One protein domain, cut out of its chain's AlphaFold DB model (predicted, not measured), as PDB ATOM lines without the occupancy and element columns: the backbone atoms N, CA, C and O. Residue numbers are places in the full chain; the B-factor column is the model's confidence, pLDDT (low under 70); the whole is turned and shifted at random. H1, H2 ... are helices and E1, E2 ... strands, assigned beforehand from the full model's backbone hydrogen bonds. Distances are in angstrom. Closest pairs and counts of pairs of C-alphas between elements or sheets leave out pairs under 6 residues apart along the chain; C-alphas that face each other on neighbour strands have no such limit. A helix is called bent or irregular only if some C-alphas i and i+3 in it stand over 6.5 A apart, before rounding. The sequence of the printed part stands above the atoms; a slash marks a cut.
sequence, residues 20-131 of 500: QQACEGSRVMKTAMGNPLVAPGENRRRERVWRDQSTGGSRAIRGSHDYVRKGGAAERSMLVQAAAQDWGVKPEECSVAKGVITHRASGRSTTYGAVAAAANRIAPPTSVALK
ATOM      1  N   GLN A  20     -15.534 -49.755  15.486       28.38
ATOM      2  CA  GLN A  20     -14.388 -49.339  14.678       28.38
ATOM      3  C   GLN A  20     -14.131 -50.280  13.495       28.38
ATOM      4  O   GLN A  20     -13.988 -49.782  12.395       28.38
ATOM      5  N   GLN A  21     -14.220 -51.610  13.610       32.12
ATOM      6  CA  GLN A  21     -14.112 -52.487  12.427       32.12
ATOM      7  C   GLN A  21     -15.312 -52.385  11.472       32.12
ATOM      8  O   GLN A  21     -15.138 -52.557  10.265       32.12
ATOM      9  N   ALA A  22     -16.510 -52.047  11.959       32.16
ATOM     10  CA  ALA A  22     -17.661 -51.774  11.094       32.16
ATOM     11  C   ALA A  22     -17.507 -50.446  10.318       32.16
ATOM     12  O   ALA A  22     -17.937 -50.346   9.167       32.16
ATOM     13  N   CYS A  23     -16.841 -49.443  10.903       28.75
ATOM     14  CA  CYS A  23     -16.617 -48.129  10.287       28.75
ATOM     15  C   CYS A  23     -15.266 -47.992   9.539       28.75
ATOM     16  O   CYS A  23     -15.242 -47.415   8.451       28.75
ATOM     17  N   GLU A  24     -14.163 -48.554  10.035       26.61
ATOM     18  CA  GLU A  24     -12.800 -48.555   9.454       26.61
ATOM     19  C   GLU A  24     -12.544 -49.739   8.520       26.61
ATOM     20  O   GLU A  24     -11.895 -49.563   7.487       26.61
ATOM     21  N   GLY A  25     -13.144 -50.908   8.776       27.45
ATOM     22  CA  GLY A  25     -13.222 -51.983   7.777       27.45
ATOM     23  C   GLY A  25     -13.979 -51.523   6.528       27.45
ATOM     24  O   GLY A  25     -13.671 -51.931   5.410       27.45
ATOM     25  N   SER A  26     -14.878 -50.544   6.689       29.22
ATOM     26  CA  SER A  26     -15.499 -49.832   5.573       29.22
ATOM     27  C   SER A  26     -14.567 -48.849   4.860       29.22
ATOM     28  O   SER A  26     -14.954 -48.374   3.808       29.22
ATOM     29  N   ARG A  27     -13.389 -48.486   5.381       24.89
ATOM     30  CA  ARG A  27     -12.453 -47.541   4.736       24.89
ATOM     31  C   ARG A  27     -11.292 -48.250   4.039       24.89
ATOM     32  O   ARG A  27     -10.947 -47.839   2.939       24.89
ATOM     33  N   VAL A  28     -10.765 -49.336   4.609       24.53
ATOM     34  CA  VAL A  28      -9.634 -50.083   4.017       24.53
ATOM     35  C   VAL A  28     -10.087 -51.104   2.957       24.53
ATOM     36  O   VAL A  28      -9.336 -51.390   2.034       24.53
ATOM     37  N   MET A  29     -11.339 -51.590   2.999       26.05
ATOM     38  CA  MET A  29     -11.909 -52.455   1.941       26.05
ATOM     39  C   MET A  29     -12.830 -51.734   0.942       26.05
ATOM     40  O   MET A  29     -13.165 -52.307  -0.099       26.05
ATOM     41  N   LYS A  30     -13.227 -50.474   1.195       27.44
ATOM     42  CA  LYS A  30     -14.030 -49.696   0.224       27.44
ATOM     43  C   LYS A  30     -13.293 -49.449  -1.084       27.44
ATOM     44  O   LYS A  30     -13.947 -49.319  -2.110       27.44
ATOM     45  N   THR A  31     -11.967 -49.396  -1.050       29.23
ATOM     46  CA  THR A  31     -11.134 -49.104  -2.217       29.23
ATOM     47  C   THR A  31     -10.968 -50.289  -3.167       29.23
ATOM     48  O   THR A  31     -10.492 -50.073  -4.274       29.23
ATOM     49  N   ALA A  32     -11.402 -51.505  -2.801       28.97
ATOM     50  CA  ALA A  32     -11.286 -52.673  -3.681       28.97
ATOM     51  C   ALA A  32     -12.598 -53.433  -3.968       28.97
ATOM     52  O   ALA A  32     -12.665 -54.102  -4.993       28.97
ATOM     53  N   MET A  33     -13.640 -53.381  -3.115       29.03
ATOM     54  CA  MET A  33     -14.807 -54.287  -3.276       29.03
ATOM     55  C   MET A  33     -16.212 -53.689  -3.045       29.03
ATOM     56  O   MET A  33     -17.219 -54.418  -3.061       29.03
ATOM     57  N   GLY A  34     -16.345 -52.372  -2.853       35.75
ATOM     58  CA  GLY A  34     -17.629 -51.785  -2.444       35.75
ATOM     59  C   GLY A  34     -18.147 -52.412  -1.132       35.75
ATOM     60  O   GLY A  34     -17.441 -53.161  -0.467       35.75
ATOM     61  N   ASN A  35     -19.375 -52.102  -0.711       44.28
ATOM     62  CA  ASN A  35     -19.960 -52.531   0.578       44.28
ATOM     63  C   ASN A  35     -19.652 -54.014   0.946       44.28
ATOM     64  O   ASN A  35     -20.069 -54.885   0.168       44.28
ATOM     65  N   PRO A  36     -18.962 -54.322   2.068       56.78
ATOM     66  CA  PRO A  36     -18.459 -55.668   2.339       56.78
ATOM     67  C   PRO A  36     -19.605 -56.671   2.492       56.78
ATOM     68  O   PRO A  36     -20.558 -56.459   3.242       56.78
ATOM     69  N   LEU A  37     -19.516 -57.770   1.745       80.06
ATOM     70  CA  LEU A  37     -20.383 -58.925   1.933       80.06
ATOM     71  C   LEU A  37     -19.892 -59.686   3.169       80.06
ATOM     72  O   LEU A  37     -18.697 -59.927   3.319       80.06
ATOM     73  N   VAL A  38     -20.806 -60.027   4.073       86.50
ATOM     74  CA  VAL A  38     -20.451 -60.688   5.335       86.50
ATOM     75  C   VAL A  38     -20.149 -62.160   5.073       86.50
ATOM     76  O   VAL A  38     -20.999 -62.875   4.540       86.50
ATOM     77  N   ALA A  39     -18.965 -62.613   5.480       93.25
ATOM     78  CA  ALA A  39     -18.568 -64.011   5.385       93.25
ATOM     79  C   ALA A  39     -19.429 -64.908   6.310       93.25
ATOM     80  O   ALA A  39     -19.766 -64.496   7.426       93.25
ATOM     81  N   PRO A  40     -19.816 -66.120   5.881       94.19
ATOM     82  CA  PRO A  40     -20.663 -67.016   6.661       94.19
ATOM     83  C   PRO A  40     -19.968 -67.598   7.893       94.19
ATOM     84  O   PRO A  40     -20.645 -67.807   8.899       94.19
ATOM     85  N   GLY A  41     -18.650 -67.819   7.870       93.19
ATOM     86  CA  GLY A  41     -17.900 -68.224   9.059       93.19
ATOM     87  C   GLY A  41     -17.942 -67.134  10.129       93.19
ATOM     88  O   GLY A  41     -18.203 -67.417  11.297       93.19
ATOM     89  N   GLU A  42     -17.821 -65.869   9.720       88.88
ATOM     90  CA  GLU A  42     -17.989 -64.726  10.624       88.88
ATOM     91  C   GLU A  42     -19.414 -64.611  11.170       88.88
ATOM     92  O   GLU A  42     -19.600 -64.374  12.364       88.88
ATOM     93  N   ASN A  43     -20.430 -64.831  10.331       90.56
ATOM     94  CA  ASN A  43     -21.814 -64.882  10.795       90.56
ATOM     95  C   ASN A  43     -21.997 -65.978  11.859       90.56
ATOM     96  O   ASN A  43     -22.613 -65.714  12.888       90.56
ATOM     97  N   ARG A  44     -21.431 -67.177  11.661       91.00
ATOM     98  CA  ARG A  44     -21.502 -68.279  12.639       91.00
ATOM     99  C   ARG A  44     -20.788 -67.958  13.949       91.00
ATOM    100  O   ARG A  44     -21.386 -68.159  15.001       91.00
ATOM    101  N   ARG A  45     -19.563 -67.421  13.895       90.06
ATOM    102  CA  ARG A  45     -18.799 -67.012  15.092       90.06
ATOM    103  C   ARG A  45     -19.533 -65.966  15.926       90.06
ATOM    104  O   ARG A  45     -19.379 -65.932  17.139       90.06
ATOM    105  N   ARG A  46     -20.354 -65.134  15.282       86.12
ATOM    106  CA  ARG A  46     -21.215 -64.145  15.940       86.12
ATOM    107  C   ARG A  46     -22.640 -64.642  16.146       86.12
ATOM    108  O   ARG A  46     -23.574 -63.867  15.975       86.12
ATOM    109  N   GLU A  47     -22.825 -65.930  16.421       88.56
ATOM    110  CA  GLU A  47     -24.134 -66.507  16.771       88.56
ATOM    111  C   GLU A  47     -25.245 -66.191  15.753       88.56
ATOM    112  O   GLU A  47     -26.424 -66.049  16.077       88.56
ATOM    113  N   ARG A  48     -24.870 -66.075  14.476       87.00
ATOM    114  CA  ARG A  48     -25.764 -65.794  13.350       87.00
ATOM    115  C   ARG A  48     -26.557 -64.490  13.499       87.00
ATOM    116  O   ARG A  48     -27.735 -64.443  13.135       87.00
ATOM    117  N   VAL A  49     -25.929 -63.401  13.955       81.94
ATOM    118  CA  VAL A  49     -26.572 -62.067  14.055       81.94
ATOM    119  C   VAL A  49     -27.176 -61.563  12.734       81.94
ATOM    120  O   VAL A  49     -28.173 -60.838  12.754       81.94
ATOM    121  N   TRP A  50     -26.651 -61.981  11.574       81.94
ATOM    122  CA  TRP A  50     -27.234 -61.661  10.259       81.94
ATOM    123  C   TRP A  50     -28.303 -62.661   9.793       81.94
ATOM    124  O   TRP A  50     -28.873 -62.492   8.713       81.94
ATOM    125  N   ARG A  51     -28.629 -63.649  10.630       87.06
ATOM    126  CA  ARG A  51     -29.575 -64.746  10.405       87.06
ATOM    127  C   ARG A  51     -29.204 -65.612   9.203       87.06
ATOM    128  O   ARG A  51     -28.169 -66.266   9.233       87.06
ATOM    129  N   ASP A  52     -30.081 -65.702   8.211       84.25
ATOM    130  CA  ASP A  52     -29.922 -66.529   7.017       84.25
ATOM    131  C   ASP A  52     -29.278 -65.705   5.895       84.25
ATOM    132  O   ASP A  52     -29.809 -64.667   5.493       84.25
ATOM    133  N   GLN A  53     -28.147 -66.173   5.367       87.56
ATOM    134  CA  GLN A  53     -27.444 -65.534   4.250       87.56
ATOM    135  C   GLN A  53     -27.824 -66.186   2.913       87.56
ATOM    136  O   GLN A  53     -26.973 -66.621   2.131       87.56
ATOM    137  N   SER A  54     -29.134 -66.253   2.665       87.19
ATOM    138  CA  SER A  54     -29.735 -66.831   1.464       87.19
ATOM    139  C   SER A  54     -30.577 -65.807   0.706       87.19
ATOM    140  O   SER A  54     -31.462 -65.149   1.256       87.19
ATOM    141  N   THR A  55     -30.348 -65.693  -0.601       83.62
ATOM    142  CA  THR A  55     -31.135 -64.835  -1.495       83.62
ATOM    143  C   THR A  55     -31.863 -65.678  -2.531       83.62
ATOM    144  O   THR A  55     -31.333 -65.957  -3.600       83.62
ATOM    145  N   GLY A  56     -33.117 -66.043  -2.256       81.06
ATOM    146  CA  GLY A  56     -33.960 -66.801  -3.187       81.06
ATOM    147  C   GLY A  56     -35.458 -66.634  -2.924       81.06
ATOM    148  O   GLY A  56     -35.875 -66.273  -1.820       81.06
ATOM    149  N   GLY A  57     -36.286 -66.864  -3.950       75.00
ATOM    150  CA  GLY A  57     -37.755 -66.826  -3.844       75.00
ATOM    151  C   GLY A  57     -38.331 -65.471  -3.410       75.00
ATOM    152  O   GLY A  57     -39.363 -65.421  -2.742       75.00
ATOM    153  N   SER A  58     -37.637 -64.365  -3.700       76.06
ATOM    154  CA  SER A  58     -38.012 -63.013  -3.250       76.06
ATOM    155  C   SER A  58     -38.214 -62.914  -1.728       76.06
ATOM    156  O   SER A  58     -39.106 -62.211  -1.250       76.06
ATOM    157  N   ARG A  59     -37.440 -63.679  -0.943       74.69
ATOM    158  CA  ARG A  59     -37.563 -63.724   0.524       74.69
ATOM    159  C   ARG A  59     -36.669 -62.735   1.257       74.69
ATOM    160  O   ARG A  59     -37.029 -62.390   2.370       74.69
ATOM    161  N   ALA A  60     -35.592 -62.242   0.638       79.75
ATOM    162  CA  ALA A  60     -34.589 -61.410   1.311       79.75
ATOM    163  C   ALA A  60     -35.227 -60.267   2.118       79.75
ATOM    164  O   ALA A  60     -35.179 -60.298   3.338       79.75
ATOM    165  N   ILE A  61     -35.942 -59.338   1.472       82.88
ATOM    166  CA  ILE A  61     -36.602 -58.228   2.186       82.88
ATOM    167  C   ILE A  61     -37.739 -58.713   3.094       82.88
ATOM    168  O   ILE A  61     -37.840 -58.249   4.225       82.88
ATOM    169  N   ARG A  62     -38.569 -59.666   2.641       82.31
ATOM    170  CA  ARG A  62     -39.704 -60.193   3.428       82.31
ATOM    171  C   ARG A  62     -39.267 -60.835   4.747       82.31
ATOM    172  O   ARG A  62     -40.000 -60.753   5.720       82.31
ATOM    173  N   GLY A  63     -38.103 -61.478   4.762       82.44
ATOM    174  CA  GLY A  63     -37.536 -62.127   5.939       82.44
ATOM    175  C   GLY A  63     -36.604 -61.231   6.751       82.44
ATOM    176  O   GLY A  63     -36.396 -61.521   7.927       82.44
ATOM    177  N   SER A  64     -36.050 -60.161   6.156       84.31
ATOM    178  CA  SER A  64     -34.996 -59.373   6.805       84.31
ATOM    179  C   SER A  64     -35.343 -57.974   7.269       84.31
ATOM    180  O   SER A  64     -34.688 -57.469   8.181       84.31
ATOM    181  N   HIS A  65     -36.381 -57.351   6.712       85.75
ATOM    182  CA  HIS A  65     -36.639 -55.939   6.985       85.75
ATOM    183  C   HIS A  65     -36.837 -55.637   8.482       85.75
ATOM    184  O   HIS A  65     -36.411 -54.584   8.944       85.75
ATOM    185  N   ASP A  66     -37.469 -56.533   9.246       86.75
ATOM    186  CA  ASP A  66     -37.746 -56.312  10.667       86.75
ATOM    187  C   ASP A  66     -36.471 -56.364  11.521       86.75
ATOM    188  O   ASP A  66     -36.155 -55.399  12.218       86.75
ATOM    189  N   TYR A  67     -35.693 -57.447  11.426       86.56
ATOM    190  CA  TYR A  67     -34.509 -57.608  12.275       86.56
ATOM    191  C   TYR A  67     -33.396 -56.621  11.919       86.56
ATOM    192  O   TYR A  67     -32.718 -56.128  12.817       86.56
ATOM    193  N   VAL A  68     -33.249 -56.257  10.639       87.00
ATOM    194  CA  VAL A  68     -32.291 -55.222  10.219       87.00
ATOM    195  C   VAL A  68     -32.705 -53.848  10.757       87.00
ATOM    196  O   VAL A  68     -31.855 -53.083  11.212       87.00
ATOM    197  N   ARG A  69     -34.008 -53.528  10.774       89.56
ATOM    198  CA  ARG A  69     -34.510 -52.278  11.371       89.56
ATOM    199  C   ARG A  69     -34.305 -52.241  12.882       89.56
ATOM    200  O   ARG A  69     -33.922 -51.192  13.394       89.56
ATOM    201  N   LYS A  70     -34.531 -53.359  13.580       89.94
ATOM    202  CA  LYS A  70     -34.254 -53.484  15.020       89.94
ATOM    203  C   LYS A  70     -32.769 -53.288  15.313       89.94
ATOM    204  O   LYS A  70     -32.442 -52.475  16.169       89.94
ATOM    205  N   GLY A  71     -31.888 -53.923  14.537       88.25
ATOM    206  CA  GLY A  71     -30.440 -53.721  14.636       88.25
ATOM    207  C   GLY A  71     -30.041 -52.252  14.467       88.25
ATOM    208  O   GLY A  71     -29.392 -51.687  15.342       88.25
ATOM    209  N   GLY A  72     -30.516 -51.588  13.407       89.44
ATOM    210  CA  GLY A  72     -30.213 -50.171  13.177       89.44
ATOM    211  C   GLY A  72     -30.796 -49.221  14.233       89.44
ATOM    212  O   GLY A  72     -30.217 -48.172  14.516       89.44
ATOM    213  N   ALA A  73     -31.938 -49.562  14.836       91.31
ATOM    214  CA  ALA A  73     -32.516 -48.777  15.924       91.31
ATOM    215  C   ALA A  73     -31.721 -48.945  17.232       91.31
ATOM    216  O   ALA A  73     -31.472 -47.949  17.915       91.31
ATOM    217  N   ALA A  74     -31.290 -50.171  17.547       91.81
ATOM    218  CA  ALA A  74     -30.444 -50.466  18.700       91.81
ATOM    219  C   ALA A  74     -29.087 -49.754  18.586       91.81
ATOM    220  O   ALA A  74     -28.692 -49.031  19.498       91.81
ATOM    221  N   GLU A  75     -28.436 -49.847  17.423       91.31
ATOM    222  CA  GLU A  75     -27.170 -49.160  17.152       91.31
ATOM    223  C   GLU A  75     -27.311 -47.637  17.280       91.31
ATOM    224  O   GLU A  75     -26.504 -46.982  17.938       91.31
ATOM    225  N   ARG A  76     -28.389 -47.053  16.733       93.19
ATOM    226  CA  ARG A  76     -28.672 -45.622  16.914       93.19
ATOM    227  C   ARG A  76     -28.812 -45.251  18.391       93.19
ATOM    228  O   ARG A  76     -28.344 -44.184  18.779       93.19
ATOM    229  N   SER A  77     -29.487 -46.072  19.194       94.06
ATOM    230  CA  SER A  77     -29.655 -45.813  20.627       94.06
ATOM    231  C   SER A  77     -28.304 -45.785  21.342       94.06
ATOM    232  O   SER A  77     -28.038 -44.830  22.065       94.06
ATOM    233  N   MET A  78     -27.425 -46.748  21.053       95.69
ATOM    234  CA  MET A  78     -26.069 -46.804  21.611       95.69
ATOM    235  C   MET A  78     -25.223 -45.591  21.194       95.69
ATOM    236  O   MET A  78     -24.547 -44.993  22.025       95.69
ATOM    237  N   LEU A  79     -25.293 -45.177  19.923       97.38
ATOM    238  CA  LEU A  79     -24.582 -43.994  19.421       97.38
ATOM    239  C   LEU A  79     -25.045 -42.705  20.118       97.38
ATOM    240  O   LEU A  79     -24.219 -41.884  20.510       97.38
ATOM    241  N   VAL A  80     -26.359 -42.533  20.298       97.06
ATOM    242  CA  VAL A  80     -26.918 -41.383  21.025       97.06
ATOM    243  C   VAL A  80     -26.523 -41.423  22.498       97.06
ATOM    244  O   VAL A  80     -26.154 -40.390  23.046       97.06
ATOM    245  N   GLN A  81     -26.557 -42.599  23.125       96.81
ATOM    246  CA  GLN A  81     -26.165 -42.763  24.520       96.81
ATOM    247  C   GLN A  81     -24.690 -42.412  24.739       96.81
ATOM    248  O   GLN A  81     -24.383 -41.702  25.690       96.81
ATOM    249  N   ALA A  82     -23.795 -42.832  23.841       97.75
ATOM    250  CA  ALA A  82     -22.379 -42.488  23.916       97.75
ATOM    251  C   ALA A  82     -22.138 -40.973  23.815       97.75
ATOM    252  O   ALA A  82     -21.388 -40.416  24.612       97.75
ATOM    253  N   ALA A  83     -22.808 -40.291  22.879       97.88
ATOM    254  CA  ALA A  83     -22.721 -38.834  22.759       97.88
ATOM    255  C   ALA A  83     -23.293 -38.115  23.995       97.88
ATOM    256  O   ALA A  83     -22.706 -37.158  24.487       97.88
ATOM    257  N   ALA A  84     -24.425 -38.589  24.515       97.75
ATOM    258  CA  ALA A  84     -25.065 -38.009  25.690       97.75
ATOM    259  C   ALA A  84     -24.197 -38.159  26.954       97.75
ATOM    260  O   ALA A  84     -24.060 -37.202  27.713       97.75
ATOM    261  N   GLN A  85     -23.554 -39.321  27.132       97.31
ATOM    262  CA  GLN A  85     -22.596 -39.573  28.215       97.31
ATOM    263  C   GLN A  85     -21.385 -38.638  28.141       97.31
ATOM    264  O   GLN A  85     -21.028 -38.046  29.155       97.31
ATOM    265  N   ASP A  86     -20.802 -38.453  26.951       96.69
ATOM    266  CA  ASP A  86     -19.694 -37.509  26.730       96.69
ATOM    267  C   ASP A  86     -20.079 -36.063  27.087       96.69
ATOM    268  O   ASP A  86     -19.269 -35.262  27.553       96.69
ATOM    269  N   TRP A  87     -21.347 -35.708  26.889       97.75
ATOM    270  CA  TRP A  87     -21.843 -34.359  27.144       97.75
ATOM    271  C   TRP A  87     -22.405 -34.152  28.547       97.75
ATOM    272  O   TRP A  87     -22.685 -33.007  28.899       97.75
ATOM    273  N   GLY A  88     -22.572 -35.221  29.330       97.06
ATOM    274  CA  GLY A  88     -23.237 -35.171  30.630       97.06
ATOM    275  C   GLY A  88     -24.728 -34.822  30.544       97.06
ATOM    276  O   GLY A  88     -25.259 -34.209  31.464       97.06
ATOM    277  N   VAL A  89     -25.401 -35.173  29.441       97.81
ATOM    278  CA  VAL A  89     -26.830 -34.880  29.201       97.81
ATOM    279  C   VAL A  89     -27.642 -36.164  29.053       97.81
ATOM    280  O   VAL A  89     -27.090 -37.258  28.917       97.81
ATOM    281  N   LYS A  90     -28.972 -36.051  29.048       97.12
ATOM    282  CA  LYS A  90     -29.846 -37.206  28.813       97.12
ATOM    283  C   LYS A  90     -29.950 -37.541  27.312       97.12
ATOM    284  O   LYS A  90     -30.037 -36.625  26.487       97.12
ATOM    285  N   PRO A  91     -29.992 -38.828  26.909       95.31
ATOM    286  CA  PRO A  91     -30.171 -39.228  25.506       95.31
ATOM    287  C   PRO A  91     -31.402 -38.610  24.825       95.31
ATOM    288  O   PRO A  91     -31.374 -38.311  23.630       95.31
ATOM    289  N   GLU A  92     -32.477 -38.374  25.578       95.69
ATOM    290  CA  GLU A  92     -33.738 -37.792  25.107       95.69
ATOM    291  C   GLU A  92     -33.590 -36.313  24.720       95.69
ATOM    292  O   GLU A  92     -34.380 -35.789  23.934       95.69
ATOM    293  N   GLU A  93     -32.549 -35.637  25.202       96.94
ATOM    294  CA  GLU A  93     -32.228 -34.253  24.842       96.94
ATOM    295  C   GLU A  93     -31.481 -34.176  23.497       96.94
ATOM    296  O   GLU A  93     -31.345 -33.104  22.897       96.94
ATOM    297  N   CYS A  94     -31.056 -35.325  22.959       97.19
ATOM    298  CA  CYS A  94     -30.358 -35.427  21.686       97.19
ATOM    299  C   CYS A  94     -31.314 -35.680  20.508       97.19
ATOM    300  O   CYS A  94     -32.289 -36.436  20.563       97.19
ATOM    301  N   SER A  95     -31.005 -35.058  19.377       94.88
ATOM    302  CA  SER A  95     -31.639 -35.286  18.081       94.88
ATOM    303  C   SER A  95     -30.650 -35.955  17.134       94.88
ATOM    304  O   SER A  95     -29.441 -35.881  17.343       94.88
ATOM    305  N   VAL A  96     -31.156 -36.633  16.101       93.56
ATOM    306  CA  VAL A  96     -30.284 -37.238  15.092       93.56
ATOM    307  C   VAL A  96     -30.827 -37.009  13.699       93.56
ATOM    308  O   VAL A  96     -31.947 -37.430  13.396       93.56
ATOM    309  N   ALA A  97     -29.989 -36.453  12.833       91.56
ATOM    310  CA  ALA A  97     -30.271 -36.290  11.418       91.56
ATOM    311  C   ALA A  97     -29.026 -36.642  10.599       91.56
ATOM    312  O   ALA A  97     -27.934 -36.169  10.883       91.56
ATOM    313  N   LYS A  98     -29.190 -37.493   9.575       89.12
ATOM    314  CA  LYS A  98     -28.130 -37.847   8.607       89.12
ATOM    315  C   LYS A  98     -26.778 -38.248   9.245       89.12
ATOM    316  O   LYS A  98     -25.727 -37.938   8.704       89.12
ATOM    317  N   GLY A  99     -26.809 -38.951  10.382       91.81
ATOM    318  CA  GLY A  99     -25.603 -39.418  11.083       91.81
ATOM    319  C   GLY A  99     -24.924 -38.383  11.988       91.81
ATOM    320  O   GLY A  99     -23.864 -38.672  12.539       91.81
ATOM    321  N   VAL A 100     -25.531 -37.208  12.161       96.31
ATOM    322  CA  VAL A 100     -25.125 -36.185  13.131       96.31
ATOM    323  C   VAL A 100     -26.054 -36.260  14.335       96.31
ATOM    324  O   VAL A 100     -27.277 -36.278  14.174       96.31
ATOM    325  N   ILE A 101     -25.465 -36.334  15.524       98.00
ATOM    326  CA  ILE A 101     -26.151 -36.263  16.813       98.00
ATOM    327  C   ILE A 101     -26.006 -34.826  17.311       98.00
ATOM    328  O   ILE A 101     -24.894 -34.304  17.320       98.00
ATOM    329  N   THR A 102     -27.101 -34.200  17.733       98.31
ATOM    330  CA  THR A 102     -27.108 -32.809  18.212       98.31
ATOM    331  C   THR A 102     -27.867 -32.711  19.526       98.31
ATOM    332  O   THR A 102     -29.038 -33.096  19.579       98.31
ATOM    333  N   HIS A 103     -27.239 -32.165  20.566       98.12
ATOM    334  CA  HIS A 103     -27.909 -31.809  21.813       98.12
ATOM    335  C   HIS A 103     -28.747 -30.543  21.605       98.12
ATOM    336  O   HIS A 103     -28.203 -29.486  21.280       98.12
ATOM    337  N   ARG A 104     -30.069 -30.641  21.790       96.75
ATOM    338  CA  ARG A 104     -31.015 -29.573  21.427       96.75
ATOM    339  C   ARG A 104     -30.789 -28.266  22.181       96.75
ATOM    340  O   ARG A 104     -30.845 -27.219  21.551       96.75
ATOM    341  N   ALA A 105     -30.533 -28.319  23.489       96.56
ATOM    342  CA  ALA A 105     -30.440 -27.107  24.302       96.56
ATOM    343  C   ALA A 105     -29.132 -26.335  24.062       96.56
ATOM    344  O   ALA A 105     -29.148 -25.116  23.951       96.56
ATOM    345  N   SER A 106     -28.000 -27.043  23.949       96.56
ATOM    346  CA  SER A 106     -26.682 -26.397  23.790       96.56
ATOM    347  C   SER A 106     -26.234 -26.187  22.340       96.56
ATOM    348  O   SER A 106     -25.249 -25.498  22.102       96.56
ATOM    349  N   GLY A 107     -26.853 -26.871  21.373       96.31
ATOM    350  CA  GLY A 107     -26.386 -26.904  19.982       96.31
ATOM    351  C   GLY A 107     -25.123 -27.746  19.728       96.31
ATOM    352  O   GLY A 107     -24.750 -27.924  18.567       96.31
ATOM    353  N   ARG A 108     -24.481 -28.315  20.767       97.31
ATOM    354  CA  ARG A 108     -23.347 -29.248  20.615       97.31
ATOM    355  C   ARG A 108     -23.718 -30.383  19.667       97.31
ATOM    356  O   ARG A 108     -24.814 -30.940  19.754       97.31
ATOM    357  N   SER A 109     -22.796 -30.745  18.779       97.94
ATOM    358  CA  SER A 109     -23.005 -31.838  17.834       97.94
ATOM    359  C   SER A 109     -21.771 -32.716  17.674       97.94
ATOM    360  O   SER A 109     -20.643 -32.290  17.904       97.94
ATOM    361  N   THR A 110     -22.008 -33.972  17.308       97.50
ATOM    362  CA  THR A 110     -20.981 -34.959  16.970       97.50
ATOM    363  C   THR A 110     -21.495 -35.868  15.859       97.50
ATOM    364  O   THR A 110     -22.680 -35.856  15.518       97.50
ATOM    365  N   THR A 111     -20.618 -36.664  15.263       96.69
ATOM    366  CA  THR A 111     -20.995 -37.624  14.220       96.69
ATOM    367  C   THR A 111     -21.010 -39.039  14.775       96.69
ATOM    368  O   THR A 111     -20.281 -39.353  15.714       96.69
ATOM    369  N   TYR A 112     -21.782 -39.930  14.151       94.50
ATOM    370  CA  TYR A 112     -21.748 -41.360  14.473       94.50
ATOM    371  C   TYR A 112     -20.329 -41.939  14.462       94.50
ATOM    372  O   TYR A 112     -19.981 -42.711  15.346       94.50
ATOM    373  N   GLY A 113     -19.501 -41.542  13.489       93.25
ATOM    374  CA  GLY A 113     -18.124 -42.023  13.383       93.25
ATOM    375  C   GLY A 113     -17.249 -41.609  14.567       93.25
ATOM    376  O   GLY A 113     -16.426 -42.402  15.009       93.25
ATOM    377  N   ALA A 114     -17.457 -40.410  15.119       94.81
ATOM    378  CA  ALA A 114     -16.682 -39.916  16.256       94.81
ATOM    379  C   ALA A 114     -17.006 -40.657  17.565       94.81
ATOM    380  O   ALA A 114     -16.115 -40.888  18.375       94.81
ATOM    381  N   VAL A 115     -18.263 -41.071  17.761       95.69
ATOM    382  CA  VAL A 115     -18.702 -41.772  18.985       95.69
ATOM    383  C   VAL A 115     -18.777 -43.293  18.836       95.69
ATOM    384  O   VAL A 115     -19.061 -43.991  19.805       95.69
ATOM    385  N   ALA A 116     -18.490 -43.824  17.647       93.69
ATOM    386  CA  ALA A 116     -18.540 -45.244  17.314       93.69
ATOM    387  C   ALA A 116     -17.807 -46.135  18.332       93.69
ATOM    388  O   ALA A 116     -18.384 -47.078  18.875       93.69
ATOM    389  N   ALA A 117     -16.542 -45.820  18.624       93.69
ATOM    390  CA  ALA A 117     -15.714 -46.611  19.533       93.69
ATOM    391  C   ALA A 117     -16.258 -46.625  20.973       93.69
ATOM    392  O   ALA A 117     -16.192 -47.654  21.646       93.69
ATOM    393  N   ALA A 118     -16.829 -45.506  21.433       94.00
ATOM    394  CA  ALA A 118     -17.472 -45.409  22.740       94.00
ATOM    395  C   ALA A 118     -18.799 -46.183  22.767       94.00
ATOM    396  O   ALA A 118     -19.010 -47.008  23.653       94.00
ATOM    397  N   ALA A 119     -19.644 -46.002  21.747       93.56
ATOM    398  CA  ALA A 119     -20.916 -46.708  21.599       93.56
ATOM    399  C   ALA A 119     -20.743 -48.230  21.602       93.56
ATOM    400  O   ALA A 119     -21.561 -48.948  22.161       93.56
ATOM    401  N   ASN A 120     -19.638 -48.731  21.053       89.94
ATOM    402  CA  ASN A 120     -19.323 -50.151  21.060       89.94
ATOM    403  C   ASN A 120     -19.139 -50.771  22.459       89.94
ATOM    404  O   ASN A 120     -19.207 -51.987  22.620       89.94
ATOM    405  N   ARG A 121     -18.839 -49.953  23.471       93.38
ATOM    406  CA  ARG A 121     -18.664 -50.415  24.857       93.38
ATOM    407  C   ARG A 121     -19.990 -50.491  25.614       93.38
ATOM    408  O   ARG A 121     -20.014 -51.007  26.727       93.38
ATOM    409  N   ILE A 122     -21.066 -49.987  25.018       92.31
ATOM    410  CA  ILE A 122     -22.411 -49.981  25.580       92.31
ATOM    411  C   ILE A 122     -23.095 -51.306  25.234       92.31
ATOM    412  O   ILE A 122     -22.992 -51.799  24.112       92.31
ATOM    413  N   ALA A 123     -23.797 -51.895  26.202       90.62
ATOM    414  CA  ALA A 123     -24.592 -53.091  25.954       90.62
ATOM    415  C   ALA A 123     -25.773 -52.759  25.020       90.62
ATOM    416  O   ALA A 123     -26.492 -51.790  25.284       90.62
ATOM    417  N   PRO A 124     -26.011 -53.540  23.949       87.81
ATOM    418  CA  PRO A 124     -27.177 -53.338  23.102       87.81
ATOM    419  C   PRO A 124     -28.481 -53.461  23.906       87.81
ATOM    420  O   PRO A 124     -28.611 -54.381  24.717       87.81
ATOM    421  N   PRO A 125     -29.466 -52.577  23.683       89.00
ATOM    422  CA  PRO A 125     -30.743 -52.662  24.377       89.00
ATOM    423  C   PRO A 125     -31.507 -53.932  23.977       89.00
ATOM    424  O   PRO A 125     -31.537 -54.317  22.807       89.00
ATOM    425  N   THR A 126     -32.172 -54.563  24.949       86.06
ATOM    426  CA  THR A 126     -32.974 -55.784  24.737       86.06
ATOM    427  C   THR A 126     -34.293 -55.509  24.015       86.06
ATOM    428  O   THR A 126     -34.833 -56.391  23.345       86.06
ATOM    429  N   SER A 127     -34.807 -54.279  24.104       88.06
ATOM    430  CA  SER A 127     -35.976 -53.813  23.363       88.06
ATOM    431  C   SER A 127     -35.701 -52.453  22.724       88.06
ATOM    432  O   SER A 127     -34.983 -51.619  23.271       88.06
ATOM    433  N   VAL A 128     -36.249 -52.231  21.528       89.88
ATOM    434  CA  VAL A 128     -36.086 -50.962  20.819       89.88
ATOM    435  C   VAL A 128     -37.348 -50.594  20.055       89.88
ATOM    436  O   VAL A 128     -37.930 -51.412  19.339       89.88
ATOM    437  N   ALA A 129     -37.759 -49.335  20.192       89.94
ATOM    438  CA  ALA A 129     -38.845 -48.774  19.411       89.94
ATOM    439  C   ALA A 129     -38.382 -48.513  17.971       89.94
ATOM    440  O   ALA A 129     -37.375 -47.844  17.721       89.94
ATOM    441  N   LEU A 130     -39.133 -49.032  17.003       91.38
ATOM    442  CA  LEU A 130     -38.907 -48.723  15.596       91.38
ATOM    443  C   LEU A 130     -39.591 -47.407  15.227       91.38
ATOM    444  O   LEU A 130     -40.679 -47.108  15.708       91.38
ATOM    445  N   LYS A 131     -38.984 -46.658  14.300       89.38
ATOM    446  CA  LYS A 131     -39.622 -45.476  13.706       89.38
ATOM    447  C   LYS A 131     -40.940 -45.846  13.028       89.38
ATOM    448  O   LYS A 131     -40.972 -46.820  12.256       89.38
TER     449      LYS A 131
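AT A GLANCE: This is residues 20 to 131 of the 500 residues of a protein of Azospirillum brasilense (UniProt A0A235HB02). One long helix, H4, makes the backbone of an uneven, elongated shape: a small three-stranded sheet, E1 to E3, and the short helix H5 pack on its last part, while H1, H2 and H3 lie out to one side of it in a loose arc. H1 reaches back to H5, residues 30 to 33 of H2 and the loop 54 to 59 stick out, and the tail 120 to 131 runs back across H4. The printed part has 112 residues with five named helices and three named strands, in the order H1 H2 H3 H4 E1 E2 E3 H5; the sheet order is E1 E2 E3, antiparallel, and the class is mostly helix. It is only just loose, close to compact, with a radius of gyration of the C-alphas of 16.1 A and spans of 49 by 32 by 24 A.

HOW THE PARTS SIT: H1, residues 20 to 28, touches H5, residues 112 to 119, closest at the C-alphas of Gln 20 and Ala 117, 5.7 A, at a steep tilt of 40 degrees, opposite ways. H1 meets H2, residues 30 to 33, only through their link. H3, residues 40 to 45, is apart from H4, residues 60 to 87. H4 is on the sheet of E1, residues 94 to 97, E2, residues 100 to 103, and E3, residues 109 to 111, in two layers, a helix on one face of a sheet. Its height over the sheet is 9.4 A, and it runs slantwise to the strands, at 44 degrees to E2 on the local plane. The closest C-alphas of H4 and E2 are those of Val 80 and Ile 101, 6.7 A apart. The strands form a meander, each the antiparallel neighbour of the one before, and E1 and E2, like E2 and E3, are a hairpin. N 95 and O 102 are 2.8 A apart, and N 101 and O 110 are 2.8 A apart, within hydrogen-bond range. With residues 78 to 83 alone H4 touches H5, about perpendicular at 80 degrees, closest at the C-alphas of Ala 82 and Ala 119, 5.0 A. H5 only grazes the sheet, with residues 112 to 115. Every O i to N i+4 pair is within hydrogen-bond range in H3, against 3 of 5 in H1, 22 of 24 in H4 and 2 of 4 in H5; H2 is too short for one.

IN THESE COORDINATES: H1 begins at C-alpha 20, (-14.388, -49.339, 14.678), and is 11.7 A long; H2 is 5.8 A and H3 8.6 A. H4 runs 39.5 A from C-alpha 60, (-34.589, -61.410, 1.311), with a kink of 32 degrees near residue 67. H4 and H5 are irregular: C-alphas 63 and 66, and C-alphas 114 and 117, are each 7.5 A apart. E1 is 10.3 A, E2 10.1 A and E3 7.1 A. H5, 8.9 A, ends at C-alpha 119, (-20.916, -46.708, 21.599).

THE WHOLE: The C-alphas of Gly 57 and Ser 106 are the two farthest apart, 50.2 A. The printed part has no cut. The link from H3 to H4, 14 residues, is long. The mean pLDDT of the printed part is 82.0, and residues 20 to 36 are under 70.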